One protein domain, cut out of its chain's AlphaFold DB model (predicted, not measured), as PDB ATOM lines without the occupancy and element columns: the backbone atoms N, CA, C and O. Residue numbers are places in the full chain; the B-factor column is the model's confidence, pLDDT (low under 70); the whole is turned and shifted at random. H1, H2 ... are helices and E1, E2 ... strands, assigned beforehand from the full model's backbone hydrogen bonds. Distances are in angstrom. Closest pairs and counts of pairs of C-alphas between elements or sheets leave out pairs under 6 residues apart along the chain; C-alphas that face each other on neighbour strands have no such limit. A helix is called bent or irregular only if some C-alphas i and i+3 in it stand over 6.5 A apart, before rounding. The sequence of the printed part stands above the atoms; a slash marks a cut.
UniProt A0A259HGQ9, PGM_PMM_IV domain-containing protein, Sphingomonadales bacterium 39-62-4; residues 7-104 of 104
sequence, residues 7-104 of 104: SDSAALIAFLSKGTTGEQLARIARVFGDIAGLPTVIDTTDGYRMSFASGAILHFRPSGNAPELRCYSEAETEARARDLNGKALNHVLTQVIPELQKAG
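AT A GLANCE: This is residues 7 to 104 of the 104 residues of the protein "PGM_PMM_IV domain-containing protein" of Sphingomonadales bacterium 39-62-4 (UniProt A0A259HGQ9). One twisted antiparallel sheet has three helices over one face and its other face bare, making two layers. H2 crosses the E1 and E2 side, the long H3 slants over the E4 side and runs on to H1. The 98 printed residues hold H1 H2 E1 E2 E3 E4 H3 in that order; the strands form a meander, each the antiparallel neighbour of the one before. The class is mixed, helices and strands; the whole is compact, with a radius of gyration of the C-alphas of 12.6 A and spans of 37 by 29 by 25 A.

IN THESE COORDINATES: Find C-alpha 7 at (149.962, 136.038, 143.461), where H1, residues 7 to 16, begins. H2, residues 21 to 36, is irregular, C-alphas 31 and 34 being 7.7 A apart. Next come E1 (39 to 43), E2 (48 to 52), E3 (57 to 62) and E4 (69 to 74, 16.9 A). H3, residues 78 to 102, spans 35.2 A to C-alpha 102 at (137.998, 143.410, 144.251); it is only just irregular, C-alphas 94 and 97 being 6.9 A apart.

HOW THE PARTS SIT: Look across the sheet: N 43 and O 49 (2.9 A) join E1 to E2 within hydrogen-bond range, N 50 and O 58 (2.8 A) E2 to E3, N 59 and O 72 (2.8 A) E3 to E4. H1, H2 and H3 are on the same face, at heights over the sheet of 7.7, 8.2 and 9.6 A. H3 touches H1 with residues 96 to 100 alone, about perpendicular at 78 degrees; the closest C-alphas, of Asp 8 and Ile 97, are 6.5 A apart. H2 and H3 touch at a steep tilt of 61 degrees, closest at C-alphas 35 and 84, 6.5 A. H1 and H2 only just touch, with 3 pairs of C-alphas within 8 A, closest at C-alphas 16 and 24, 6.2 A. Every O i to N i+4 pair is within range in H1, 10 of 12 in H2, 19 of 21 in H3.

THE WHOLE: The C-alphas farthest apart, of Thr 77 and Gly 104, are 38.7 A apart. The printed part has no cut and no long link. Look for pLDDT under 70 at residues 64 to 67 and 104.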
ATOM      1  N   SER A   7     150.861 135.194 144.257       80.94
ATOM      2  CA  SER A   7     149.962 136.038 143.461       80.94
ATOM      3  C   SER A   7     149.691 137.395 144.102       80.94
ATOM      4  O   SER A   7     149.741 138.408 143.409       80.94
ATOM      5  N   ASP A   8     149.476 137.437 145.416       86.81
ATOM      6  CA  ASP A   8     149.227 138.682 146.137       86.81
ATOM      7  C   ASP A   8     150.498 139.536 146.163       86.81
ATOM      8  O   ASP A   8     150.445 140.755 146.001       86.81
ATOM      9  N   SER A   9     151.672 138.903 146.308       86.50
ATOM     10  CA  SER A   9     152.937 139.648 146.368       86.50
ATOM     11  C   SER A   9     153.257 140.256 145.005       86.50
ATOM     12  O   SER A   9     153.637 141.422 144.913       86.50
ATOM     13  N   ALA A  10     153.007 139.503 143.932       87.38
ATOM     14  CA  ALA A  10     153.150 139.972 142.565       87.38
ATOM     15  C   ALA A  10     152.145 141.087 142.243       87.38
ATOM     16  O   ALA A  10     152.528 142.092 141.646       87.38
ATOM     17  N   ALA A  11     150.887 140.951 142.678       90.38
ATOM     18  CA  ALA A  11     149.853 141.963 142.486       90.38
ATOM     19  C   ALA A  11     150.197 143.277 143.199       90.38
ATOM     20  O   ALA A  11     150.067 144.345 142.600       90.38
ATOM     21  N   LEU A  12     150.701 143.211 144.437       93.00
ATOM     22  CA  LEU A  12     151.174 144.386 145.168       93.00
ATOM     23  C   LEU A  12     152.299 145.101 144.412       93.00
ATOM     24  O   LEU A  12     152.212 146.306 144.184       93.00
ATOM     25  N   ILE A  13     153.346 144.375 144.003       93.12
ATOM     26  CA  ILE A  13     154.478 144.981 143.286       93.12
ATOM     27  C   ILE A  13     154.032 145.553 141.940       93.12
ATOM     28  O   ILE A  13     154.420 146.670 141.598       93.12
ATOM     29  N   ALA A  14     153.181 144.844 141.197       93.12
ATOM     30  CA  ALA A  14     152.634 145.326 139.934       93.12
ATOM     31  C   ALA A  14     151.799 146.601 140.122       93.12
ATOM     32  O   ALA A  14     151.924 147.541 139.338       93.12
ATOM     33  N   PHE A  15     150.982 146.664 141.176       95.06
ATOM     34  CA  PHE A  15     150.211 147.853 141.526       95.06
ATOM     35  C   PHE A  15     151.115 149.046 141.849       95.06
ATOM     36  O   PHE A  15     150.909 150.131 141.300       95.06
ATOM     37  N   LEU A  16     152.123 148.850 142.706       95.94
ATOM     38  CA  LEU A  16     153.045 149.912 143.114       95.94
ATOM     39  C   LEU A  16     153.896 150.415 141.944       95.94
ATOM     40  O   LEU A  16     154.063 151.620 141.785       95.94
ATOM     41  N   SER A  17     154.350 149.509 141.077       95.38
ATOM     42  CA  SER A  17     155.246 149.818 139.953       95.38
ATOM     43  C   SER A  17     154.532 150.376 138.714       95.38
ATOM     44  O   SER A  17     155.169 150.641 137.695       95.38
ATOM     45  N   LYS A  18     153.203 150.527 138.749       95.44
ATOM     46  CA  LYS A  18     152.427 150.936 137.574       95.44
ATOM     47  C   LYS A  18     152.562 152.433 137.294       95.44
ATOM     48  O   LYS A  18     152.142 153.257 138.109       95.44
ATOM     49  N   GLY A  19     153.008 152.752 136.079       96.69
ATOM     50  CA  GLY A  19     153.088 154.115 135.548       96.69
ATOM     51  C   GLY A  19     154.480 154.733 135.674       96.69
ATOM     52  O   GLY A  19     155.456 154.069 136.027       96.69
ATOM     53  N   THR A  20     154.565 156.021 135.362       97.75
ATOM     54  CA  THR A  20     155.769 156.848 135.512       97.75
ATOM     55  C   THR A  20     156.182 156.977 136.979       97.75
ATOM     56  O   THR A  20     155.364 156.819 137.884       97.75
ATOM     57  N   THR A  21     157.440 157.342 137.243       96.56
ATOM     58  CA  THR A  21     157.933 157.564 138.614       96.56
ATOM     59  C   THR A  21     157.064 158.550 139.402       96.56
ATOM     60  O   THR A  21     156.800 158.318 140.577       96.56
ATOM     61  N   GLY A  22     156.560 159.615 138.766       97.88
ATOM     62  CA  GLY A  22     155.668 160.579 139.419       97.88
ATOM     63  C   GLY A  22     154.327 159.968 139.842       97.88
ATOM     64  O   GLY A  22     153.869 160.195 140.960       97.88
ATOM     65  N   GLU A  23     153.724 159.138 138.989       98.25
ATOM     66  CA  GLU A  23     152.479 158.424 139.309       98.25
ATOM     67  C   GLU A  23     152.686 157.386 140.414       98.25
ATOM     68  O   GLU A  23     151.834 157.234 141.291       98.25
ATOM     69  N   GLN A  24     153.831 156.698 140.405       98.25
ATOM     70  CA  GLN A  24     154.196 155.762 141.465       98.25
ATOM     71  C   GLN A  24     154.397 156.486 142.801       98.25
ATOM     72  O   GLN A  24     153.819 156.075 143.803       98.25
ATOM     73  N   LEU A  25     155.128 157.607 142.829       98.31
ATOM     74  CA  LEU A  25     155.298 158.419 144.039       98.31
ATOM     75  C   LEU A  25     153.955 158.926 144.578       98.31
ATOM     76  O   LEU A  25     153.705 158.830 145.778       98.31
ATOM     77  N   ALA A  26     153.054 159.393 143.708       98.19
ATOM     78  CA  ALA A  26     151.709 159.803 144.109       98.19
ATOM     79  C   ALA A  26     150.896 158.636 144.697       98.19
ATOM     80  O   ALA A  26     150.199 158.795 145.702       98.19
ATOM     81  N   ARG A  27     151.015 157.439 144.112       97.88
ATOM     82  CA  ARG A  27     150.388 156.216 144.631       97.88
ATOM     83  C   ARG A  27     150.950 155.832 145.996       97.88
ATOM     84  O   ARG A  27     150.171 155.565 146.905       97.88
ATOM     85  N   ILE A  28     152.270 155.842 146.165       98.06
ATOM     86  CA  ILE A  28     152.923 155.554 147.447       98.06
ATOM     87  C   ILE A  28     152.490 156.574 148.500       98.06
ATOM     88  O   ILE A  28     152.178 156.180 149.618       98.06
ATOM     89  N   ALA A  29     152.407 157.861 148.149       98.19
ATOM     90  CA  ALA A  29     151.962 158.907 149.065       98.19
ATOM     91  C   ALA A  29     150.531 158.647 149.549       98.19
ATOM     92  O   ALA A  29     150.251 158.782 150.735       98.19
ATOM     93  N   ARG A  30     149.639 158.201 148.657       97.56
ATOM     94  CA  ARG A  30     148.270 157.818 149.021       97.56
ATOM     95  C   ARG A  30     148.217 156.591 149.935       97.56
ATOM     96  O   ARG A  30     147.381 156.550 150.825       97.56
ATOM     97  N   VAL A  31     149.038 155.577 149.672       97.12
ATOM     98  CA  VAL A  31     148.933 154.266 150.340       97.12
ATOM     99  C   VAL A  31     149.710 154.229 151.658       97.12
ATOM    100  O   VAL A  31     149.240 153.682 152.646       97.12
ATOM    101  N   PHE A  32     150.903 154.816 151.695       97.94
ATOM    102  CA  PHE A  32     151.820 154.737 152.835       97.94
ATOM    103  C   PHE A  32     152.120 156.100 153.472       97.94
ATOM    104  O   PHE A  32     152.904 156.159 154.420       97.94
ATOM    105  N   GLY A  33     151.491 157.183 152.998       97.06
ATOM    106  CA  GLY A  33     151.701 158.542 153.505       97.06
ATOM    107  C   GLY A  33     151.462 158.674 155.005       97.06
ATOM    108  O   GLY A  33     152.324 159.177 155.722       97.06
ATOM    109  N   ASP A  34     150.358 158.117 155.499       97.25
ATOM    110  CA  ASP A  34     150.013 158.149 156.928       97.25
ATOM    111  C   ASP A  34     150.932 157.267 157.794       97.25
ATOM    112  O   ASP A  34     150.974 157.399 159.017       97.25
ATOM    113  N   ILE A  35     151.694 156.361 157.172       97.25
ATOM    114  CA  ILE A  35     152.593 155.430 157.862       97.25
ATOM    115  C   ILE A  35     154.011 156.010 157.932       97.25
ATOM    116  O   ILE A  35     154.600 156.088 159.018       97.25
ATOM    117  N   ALA A  36     154.555 156.416 156.782       97.06
ATOM    118  CA  ALA A  36     155.968 156.762 156.606       97.06
ATOM    119  C   ALA A  36     156.220 158.206 156.121       97.06
ATOM    120  O   ALA A  36     157.361 158.676 156.180       97.06
ATOM    121  N   GLY A  37     155.174 158.937 155.721       97.12
ATOM    122  CA  GLY A  37     155.242 160.329 155.274       97.12
ATOM    123  C   GLY A  37     155.331 160.489 153.754       97.12
ATOM    124  O   GLY A  37     154.892 159.639 152.986       97.12
ATOM    125  N   LEU A  38     155.903 161.608 153.304       98.00
ATOM    126  CA  LEU A  38     156.033 161.933 151.880       98.00
ATOM    127  C   LEU A  38     157.114 161.061 151.206       98.00
ATOM    128  O   LEU A  38     158.271 161.153 151.623       98.00
ATOM    129  N   PRO A  39     156.801 160.253 150.176       98.31
ATOM    130  CA  PRO A  39     157.810 159.497 149.439       98.31
ATOM    131  C   PRO A  39     158.641 160.408 148.533       98.31
ATOM    132  O   PRO A  39     158.131 161.363 147.946       98.31
ATOM    133  N   THR A  40     159.924 160.090 148.396       98.12
ATOM    134  CA  THR A  40     160.894 160.900 147.647       98.12
ATOM    135  C   THR A  40     161.637 160.105 146.581       98.12
ATOM    136  O   THR A  40     161.934 160.652 145.522       98.12
ATOM    137  N   VAL A  41     161.927 158.825 146.831       97.88
ATOM    138  CA  VAL A  41     162.717 157.978 145.925       97.88
ATOM    139  C   VAL A  41     162.132 156.574 145.864       97.88
ATOM    140  O   VAL A  41     161.689 156.031 146.879       97.88
ATOM    141  N   ILE A  42     162.171 155.990 144.667       98.06
ATOM    142  CA  ILE A  42     161.833 154.595 144.398       98.06
ATOM    143  C   ILE A  42     163.063 153.930 143.784       98.06
ATOM    144  O   ILE A  42     163.643 154.462 142.838       98.06
ATOM    145  N   ASP A  43     163.432 152.770 144.311       96.94
ATOM    146  CA  ASP A  43     164.457 151.891 143.754       96.94
ATOM    147  C   ASP A  43     163.868 150.487 143.584       96.94
ATOM    148  O   ASP A  43     163.300 149.921 144.521       96.94
ATOM    149  N   THR A  44     163.978 149.949 142.371       94.31
ATOM    150  CA  THR A  44     163.439 148.637 141.998       94.31
ATOM    151  C   THR A  44     164.524 147.616 141.644       94.31
ATOM    152  O   THR A  44     164.232 146.610 140.998       94.31
ATOM    153  N   THR A  45     165.787 147.887 141.995       90.56
ATOM    154  CA  THR A  45     166.936 147.034 141.640       90.56
ATOM    155  C   THR A  45     166.876 145.673 142.338       90.56
ATOM    156  O   THR A  45     167.132 144.643 141.719       90.56
ATOM    157  N   ASP A  46     166.513 145.656 143.622       86.81
ATOM    158  CA  ASP A  46     166.233 144.444 144.396       86.81
ATOM    159  C   ASP A  46     164.963 144.690 145.206       86.81
ATOM    160  O   ASP A  46     165.016 145.385 146.210       86.81
ATOM    161  N   GLY A  47     163.825 144.165 144.741       90.69
ATOM    162  CA  GLY A  47     162.511 144.429 145.335       90.69
ATOM    163  C   GLY A  47     161.957 145.811 144.982       90.69
ATOM    164  O   GLY A  47     162.273 146.365 143.938       90.69
ATOM    165  N   TYR A  48     161.074 146.342 145.826       96.25
ATOM    166  CA  TYR A  48     160.462 147.660 145.684       96.25
ATOM    167  C   TYR A  48     160.745 148.482 146.938       96.25
ATOM    168  O   TYR A  48     160.087 148.331 147.975       96.25
ATOM    169  N   ARG A  49     161.782 149.313 146.854       97.75
ATOM    170  CA  ARG A  49     162.301 150.123 147.952       97.75
ATOM    171  C   ARG A  49     161.829 151.562 147.807       97.75
ATOM    172  O   ARG A  49     162.059 152.212 146.795       97.75
ATOM    173  N   MET A  50     161.203 152.068 148.859       98.12
ATOM    174  CA  MET A  50     160.610 153.399 148.939       98.12
ATOM    175  C   MET A  50     161.325 154.177 150.039       98.12
ATOM    176  O   MET A  50     161.388 153.714 151.178       98.12
ATOM    177  N   SER A  51     161.881 155.339 149.706       98.31
ATOM    178  CA  SER A  51     162.439 156.278 150.686       98.31
ATOM    179  C   SER A  51     161.495 157.453 150.887       98.31
ATOM    180  O   SER A  51     160.845 157.903 149.942       98.31
ATOM    181  N   PHE A  52     161.432 157.940 152.118       98.50
ATOM    182  CA  PHE A  52     160.535 159.006 152.540       98.50
ATOM    183  C   PHE A  52     161.327 160.226 153.017       98.50
ATOM    184  O   PHE A  52     162.477 160.111 153.437       98.50
ATOM    185  N   ALA A  53     160.710 161.409 152.980       97.88
ATOM    186  CA  ALA A  53     161.333 162.679 153.369       97.88
ATOM    187  C   ALA A  53     161.799 162.705 154.836       97.88
ATOM    188  O   ALA A  53     162.702 163.456 155.185       97.88
ATOM    189  N   SER A  54     161.210 161.858 155.681       95.50
ATOM    190  CA  SER A  54     161.622 161.628 157.070       95.50
ATOM    191  C   SER A  54     162.942 160.854 157.205       95.50
ATOM    192  O   SER A  54     163.424 160.669 158.315       95.50
ATOM    193  N   GLY A  55     163.501 160.347 156.103       96.56
ATOM    194  CA  GLY A  55     164.607 159.388 156.107       96.56
ATOM    195  C   GLY A  55     164.160 157.940 156.324       96.56
ATOM    196  O   GLY A  55     164.987 157.035 156.249       96.56
ATOM    197  N   ALA A  56     162.864 157.697 156.557       97.81
ATOM    198  CA  ALA A  56     162.332 156.347 156.660       97.81
ATOM    199  C   ALA A  56     162.432 155.604 155.322       97.81
ATOM    200  O   ALA A  56     162.329 156.201 154.246       97.81
ATOM    201  N   ILE A  57     162.569 154.283 155.401       98.12
ATOM    202  CA  ILE A  57     162.532 153.386 154.246       98.12
ATOM    203  C   ILE A  57     161.509 152.289 154.499       98.12
ATOM    204  O   ILE A  57     161.444 151.735 155.594       98.12
ATOM    205  N   LEU A  58     160.743 151.955 153.464       97.81
ATOM    206  CA  LEU A  58     159.950 150.733 153.379       97.81
ATOM    207  C   LEU A  58     160.396 149.968 152.140       97.81
ATOM    208  O   LEU A  58     160.462 150.529 151.049       97.81
ATOM    209  N   HIS A  59     160.698 148.688 152.295       97.19
ATOM    210  CA  HIS A  59     161.180 147.854 151.209       97.19
ATOM    211  C   HIS A  59     160.399 146.542 151.176       97.19
ATOM    212  O   HIS A  59     160.519 145.706 152.073       97.19
ATOM    213  N   PHE A  60     159.604 146.371 150.123       94.62
ATOM    214  CA  PHE A  60     158.881 145.138 149.850       94.62
ATOM    215  C   PHE A  60     159.635 144.275 148.857       94.62
ATOM    216  O   PHE A  60     159.948 144.714 147.754       94.62
ATOM    217  N   ARG A  61     159.872 143.019 149.224       90.19
ATOM    218  CA  ARG A  61     160.520 142.050 148.349       90.19
ATOM    219  C   ARG A  61     159.651 140.799 148.245       90.19
ATOM    220  O   ARG A  61     159.490 140.107 149.257       90.19
ATOM    221  N   PRO A  62     159.082 140.496 147.066       81.50
ATOM    222  CA  PRO A  62     158.438 139.210 146.855       81.50
ATOM    223  C   PRO A  62     159.500 138.109 146.936       81.50
ATOM    224  O   PRO A  62     160.608 138.255 146.413       81.50
ATOM    225  N   SER A  63     159.189 137.007 147.614       70.56
ATOM    226  CA  SER A  63     160.040 135.823 147.575       70.56
ATOM    227  C   SER A  63     159.839 135.108 146.238       70.56
ATOM    228  O   SER A  63     158.727 134.730 145.889       70.56
ATOM    229  N   GLY A  64     160.915 134.902 145.475       64.81
ATOM    230  CA  GLY A  64     160.854 134.151 144.213       64.81
ATOM    231  C   GLY A  64     160.606 132.647 144.390       64.81
ATOM    232  O   GLY A  64     160.291 131.972 143.419       64.81
ATOM    233  N   ASN A  65     160.740 132.130 145.619       61.62
ATOM    234  CA  ASN A  65     160.804 130.692 145.912       61.62
ATOM    235  C   ASN A  65     159.786 130.217 146.968       61.62
ATOM    236  O   ASN A  65     159.772 129.033 147.295       61.62
ATOM    237  N   ALA A  66     158.982 131.115 147.548       67.31
ATOM    238  CA  ALA A  66     158.015 130.786 148.598       67.31
ATOM    239  C   ALA A  66     156.833 131.775 148.587       67.31
ATOM    240  O   ALA A  66     157.023 132.910 148.142       67.31
ATOM    241  N   PRO A  67     155.648 131.395 149.099       68.00
ATOM    242  CA  PRO A  67     154.522 132.306 149.307       68.00
ATOM    243  C   PRO A  67     154.804 133.237 150.500       68.00
ATOM    244  O   PRO A  67     154.212 133.136 151.572       68.00
ATOM    245  N   GLU A  68     155.766 134.140 150.319       77.00
ATOM    246  CA  GLU A  68     156.188 135.089 151.341       77.00
ATOM    247  C   GLU A  68     156.419 136.477 150.741       77.00
ATOM    248  O   GLU A  68     157.183 136.652 149.786       77.00
ATOM    249  N   LEU A  69     155.825 137.488 151.375       82.69
ATOM    250  CA  LEU A  69     156.206 138.883 151.202       82.69
ATOM    251  C   LEU A  69     157.155 139.271 152.334       82.69
ATOM    252  O   LEU A  69     156.791 139.210 153.511       82.69
ATOM    253  N   ARG A  70     158.363 139.717 151.988       88.50
ATOM    254  CA  ARG A  70     159.286 140.295 152.969       88.50
ATOM    255  C   ARG A  70     159.108 141.805 152.995       88.50
ATOM    256  O   ARG A  70     159.132 142.449 151.948       88.50
ATOM    257  N   CYS A  71     158.940 142.354 154.193       92.69
ATOM    258  CA  CYS A  71     158.937 143.789 154.439       92.69
ATOM    259  C   CYS A  71     160.162 144.134 155.286       92.69
ATOM    260  O   CYS A  71     160.340 143.584 156.373       92.69
ATOM    261  N   TYR A  72     160.991 145.045 154.795       94.81
ATOM    262  CA  TYR A  72     162.089 145.646 155.542       94.81
ATOM    263  C   TYR A  72     161.800 147.126 155.742       94.81
ATOM    264  O   TYR A  72     161.142 147.763 154.920       94.81
ATOM    265  N   SER A  73     162.300 147.674 156.838       96.75
ATOM    266  CA  SER A  73     162.070 149.066 157.194       96.75
ATOM    267  C   SER A  73     163.273 149.631 157.921       96.75
ATOM    268  O   SER A  73     163.830 148.965 158.792       96.75
ATOM    269  N   GLU A  74     163.615 150.873 157.613       96.94
ATOM    270  CA  GLU A  74     164.678 151.609 158.293       96.94
ATOM    271  C   GLU A  74     164.121 152.938 158.796       96.94
ATOM    272  O   GLU A  74     163.238 153.536 158.175       96.94
ATOM    273  N   ALA A  75     164.619 153.373 159.948       96.69
ATOM    274  CA  ALA A  75     164.303 154.648 160.567       96.69
ATOM    275  C   ALA A  75     165.426 155.035 161.536       96.69
ATOM    276  O   ALA A  75     166.290 154.223 161.862       96.69
ATOM    277  N   GLU A  76     165.354 156.259 162.051       95.44
ATOM    278  CA  GLU A  76     166.264 156.816 163.063       95.44
ATOM    279  C   GLU A  76     166.412 155.969 164.338       95.44
ATOM    280  O   GLU A  76     167.429 156.051 165.022       95.44
ATOM    281  N   THR A  77     165.415 155.140 164.667       97.12
ATOM    282  CA  THR A  77     165.467 154.209 165.798       97.12
ATOM    283  C   THR A  77     164.904 152.848 165.415       97.12
ATOM    284  O   THR A  77     163.984 152.736 164.599       97.12
ATOM    285  N   GLU A  78     165.401 151.799 166.071       97.06
ATOM    286  CA  GLU A  78     164.891 150.436 165.897       97.06
ATOM    287  C   GLU A  78     163.395 150.337 166.237       97.06
ATOM    288  O   GLU A  78     162.635 149.684 165.524       97.06
ATOM    289  N   ALA A  79     162.951 151.024 167.295       97.50
ATOM    290  CA  ALA A  79     161.548 151.048 167.696       97.50
ATOM    291  C   ALA A  79     160.653 151.618 166.585       97.50
ATOM    292  O   ALA A  79     159.628 151.023 166.247       97.50
ATOM    293  N   ARG A  80     161.069 152.731 165.965       97.06
ATOM    294  CA  ARG A  80     160.339 153.322 164.840       97.06
ATOM    295  C   ARG A  80     160.380 152.430 163.604       97.06
ATOM    296  O   ARG A  80     159.355 152.288 162.945       97.06
ATOM    297  N   ALA A  81     161.517 151.801 163.310       97.56
ATOM    298  CA  ALA A  81     161.629 150.860 162.200       97.56
ATOM    299  C   ALA A  81     160.660 149.678 162.381       97.56
ATOM    300  O   ALA A  81     159.884 149.377 161.479       97.56
ATOM    301  N   ARG A  82     160.616 149.062 163.568       97.19
ATOM    302  CA  ARG A  82     159.674 147.970 163.876       97.19
ATOM    303  C   ARG A  82     158.210 148.404 163.751       97.19
ATOM    304  O   ARG A  82     157.408 147.662 163.189       97.19
ATOM    305  N   ASP A  83     157.869 149.598 164.235       97.25
ATOM    306  CA  ASP A  83     156.521 150.168 164.109       97.25
ATOM    307  C   ASP A  83     156.120 150.377 162.638       97.25
ATOM    308  O   ASP A  83     155.034 149.967 162.226       97.25
ATOM    309  N   LEU A  84     157.016 150.946 161.824       97.75
ATOM    310  CA  LEU A  84     156.811 151.106 160.383       97.75
ATOM    311  C   LEU A  84     156.592 149.762 159.690       97.75
ATOM    312  O   LEU A  84     155.652 149.634 158.908       97.75
ATOM    313  N   ASN A  85     157.420 148.764 160.007       96.88
ATOM    314  CA  ASN A  85     157.300 147.415 159.464       96.88
ATOM    315  C   ASN A  85     155.911 146.825 159.722       96.88
ATOM    316  O   ASN A  85     155.209 146.428 158.793       96.88
ATOM    317  N   GLY A  86     155.501 146.817 160.996       95.31
ATOM    318  CA  GLY A  86     154.235 146.239 161.426       95.31
ATOM    319  C   GLY A  86     153.039 146.956 160.809       95.31
ATOM    320  O   GLY A  86     152.138 146.305 160.282       95.31
ATOM    321  N   LYS A  87     153.049 148.296 160.808       96.94
ATOM    322  CA  LYS A  87     151.984 149.105 160.195       96.94
ATOM    323  C   LYS A  87     151.888 148.883 158.693       96.94
ATOM    324  O   LYS A  87     150.786 148.672 158.194       96.94
ATOM    325  N   ALA A  88     153.014 148.897 157.984       96.31
ATOM    326  CA  ALA A  88     153.045 148.702 156.539       96.31
ATOM    327  C   ALA A  88     152.551 147.303 156.154       96.31
ATOM    328  O   ALA A  88     151.684 147.180 155.288       96.31
ATOM    329  N   LEU A  89     153.037 146.258 156.831       93.31
ATOM    330  CA  LEU A  89     152.620 144.885 156.558       93.31
ATOM    331  C   LEU A  89     151.133 144.671 156.877       93.31
ATOM    332  O   LEU A  89     150.405 144.104 156.062       93.31
ATOM    333  N   ASN A  90     150.662 145.172 158.021       94.06
ATOM    334  CA  ASN A  90     149.252 145.088 158.390       94.06
ATOM    335  C   ASN A  90     148.355 145.848 157.402       94.06
ATOM    336  O   ASN A  90     147.301 145.346 157.017       94.06
ATOM    337  N   HIS A  91     148.764 147.040 156.961       95.69
ATOM    338  CA  HIS A  91     148.015 147.820 155.976       95.69
ATOM    339  C   HIS A  91     147.925 147.098 154.626       95.69
ATOM    340  O   HIS A  91     146.843 147.006 154.049       95.69
ATOM    341  N   VAL A  92     149.029 146.511 154.156       93.56
ATOM    342  CA  VAL A  92     149.037 145.696 152.933       93.56
ATOM    343  C   VAL A  92     148.055 144.531 153.039       93.56
ATOM    344  O   VAL A  92     147.225 144.348 152.150       93.56
ATOM    345  N   LEU A  93     148.125 143.770 154.133       90.50
ATOM    346  CA  LEU A  93     147.312 142.570 154.339       90.50
ATOM    347  C   LEU A  93     145.821 142.869 154.506       90.50
ATOM    348  O   LEU A  93     144.984 142.112 154.027       90.50
ATOM    349  N   THR A  94     145.485 143.949 155.209       92.94
ATOM    350  CA  THR A  94     144.095 144.218 155.609       92.94
ATOM    351  C   THR A  94     143.371 145.207 154.703       92.94
ATOM    352  O   THR A  94     142.144 145.225 154.716       92.94
ATOM    353  N   GLN A  95     144.097 146.015 153.924       94.19
ATOM    354  CA  GLN A  95     143.515 147.046 153.057       94.19
ATOM    355  C   GLN A  95     143.923 146.842 151.596       94.19
ATOM    356  O   GLN A  95     143.068 146.592 150.752       94.19
ATOM    357  N   VAL A  96     145.227 146.874 151.296       94.12
ATOM    358  CA  VAL A  96     145.707 146.936 149.903       94.12
ATOM    359  C   VAL A  96     145.378 145.665 149.121       94.12
ATOM    360  O   VAL A  96     144.774 145.746 148.057       94.12
ATOM    361  N   ILE A  97     145.744 144.484 149.629       92.38
ATOM    362  CA  ILE A  97     145.471 143.216 148.933       92.38
ATOM    363  C   ILE A  97     143.960 142.987 148.743       92.38
ATOM    364  O   ILE A  97     143.553 142.746 147.603       92.38
ATOM    365  N   PRO A  98     143.106 143.137 149.777       93.25
ATOM    366  CA  PRO A  98     141.659 143.026 149.598       93.25
ATOM    367  C   PRO A  98     141.072 143.993 148.563       93.25
ATOM    368  O   PRO A  98     140.121 143.640 147.869       93.25
ATOM    369  N   GLU A  99     141.598 145.215 148.450       92.44
ATOM    370  CA  GLU A  99     141.176 146.163 147.414       92.44
ATOM    371  C   GLU A  99     141.587 145.705 146.012       92.44
ATOM    372  O   GLU A  99     140.767 145.745 145.093       92.44
ATOM    373  N   LEU A 100     142.821 145.219 145.846       89.94
ATOM    374  CA  LEU A 100     143.310 144.711 144.560       89.94
ATOM    375  C   LEU A 100     142.511 143.497 144.077       89.94
ATOM    376  O   LEU A 100     142.213 143.402 142.890       89.94
ATOM    377  N   GLN A 101     142.114 142.610 144.988       86.62
ATOM    378  CA  GLN A 101     141.308 141.426 144.674       86.62
ATOM    379  C   GLN A 101     139.866 141.765 144.258       86.62
ATOM    380  O   GLN A 101     139.244 140.980 143.554       86.62
ATOM    381  N   LYS A 102     139.327 142.921 144.673       86.12
ATOM    382  CA  LYS A 102     137.998 143.410 144.251       86.12
ATOM    383  C   LYS A 102     138.026 144.177 142.928       86.12
ATOM    384  O   LYS A 102     136.975 144.402 142.338       86.12
ATOM    385  N   ALA A 103     139.199 144.665 142.530       75.44
ATOM    386  CA  ALA A 103     139.385 145.496 141.344       75.44
ATOM    387  C   ALA A 103     139.706 144.690 140.070       75.44
ATOM    388  O   ALA A 103     139.804 145.291 138.997       75.44
ATOM    389  N   GLY A 104     139.899 143.372 140.193       58.84
ATOM    390  CA  GLY A 104     140.039 142.418 139.086       58.84
ATOM    391  C   GLY A 104     138.768 141.614 138.874       58.84
ATOM    392  O   GLY A 104     138.549 141.213 137.710       58.84
TER     393      GLY A 104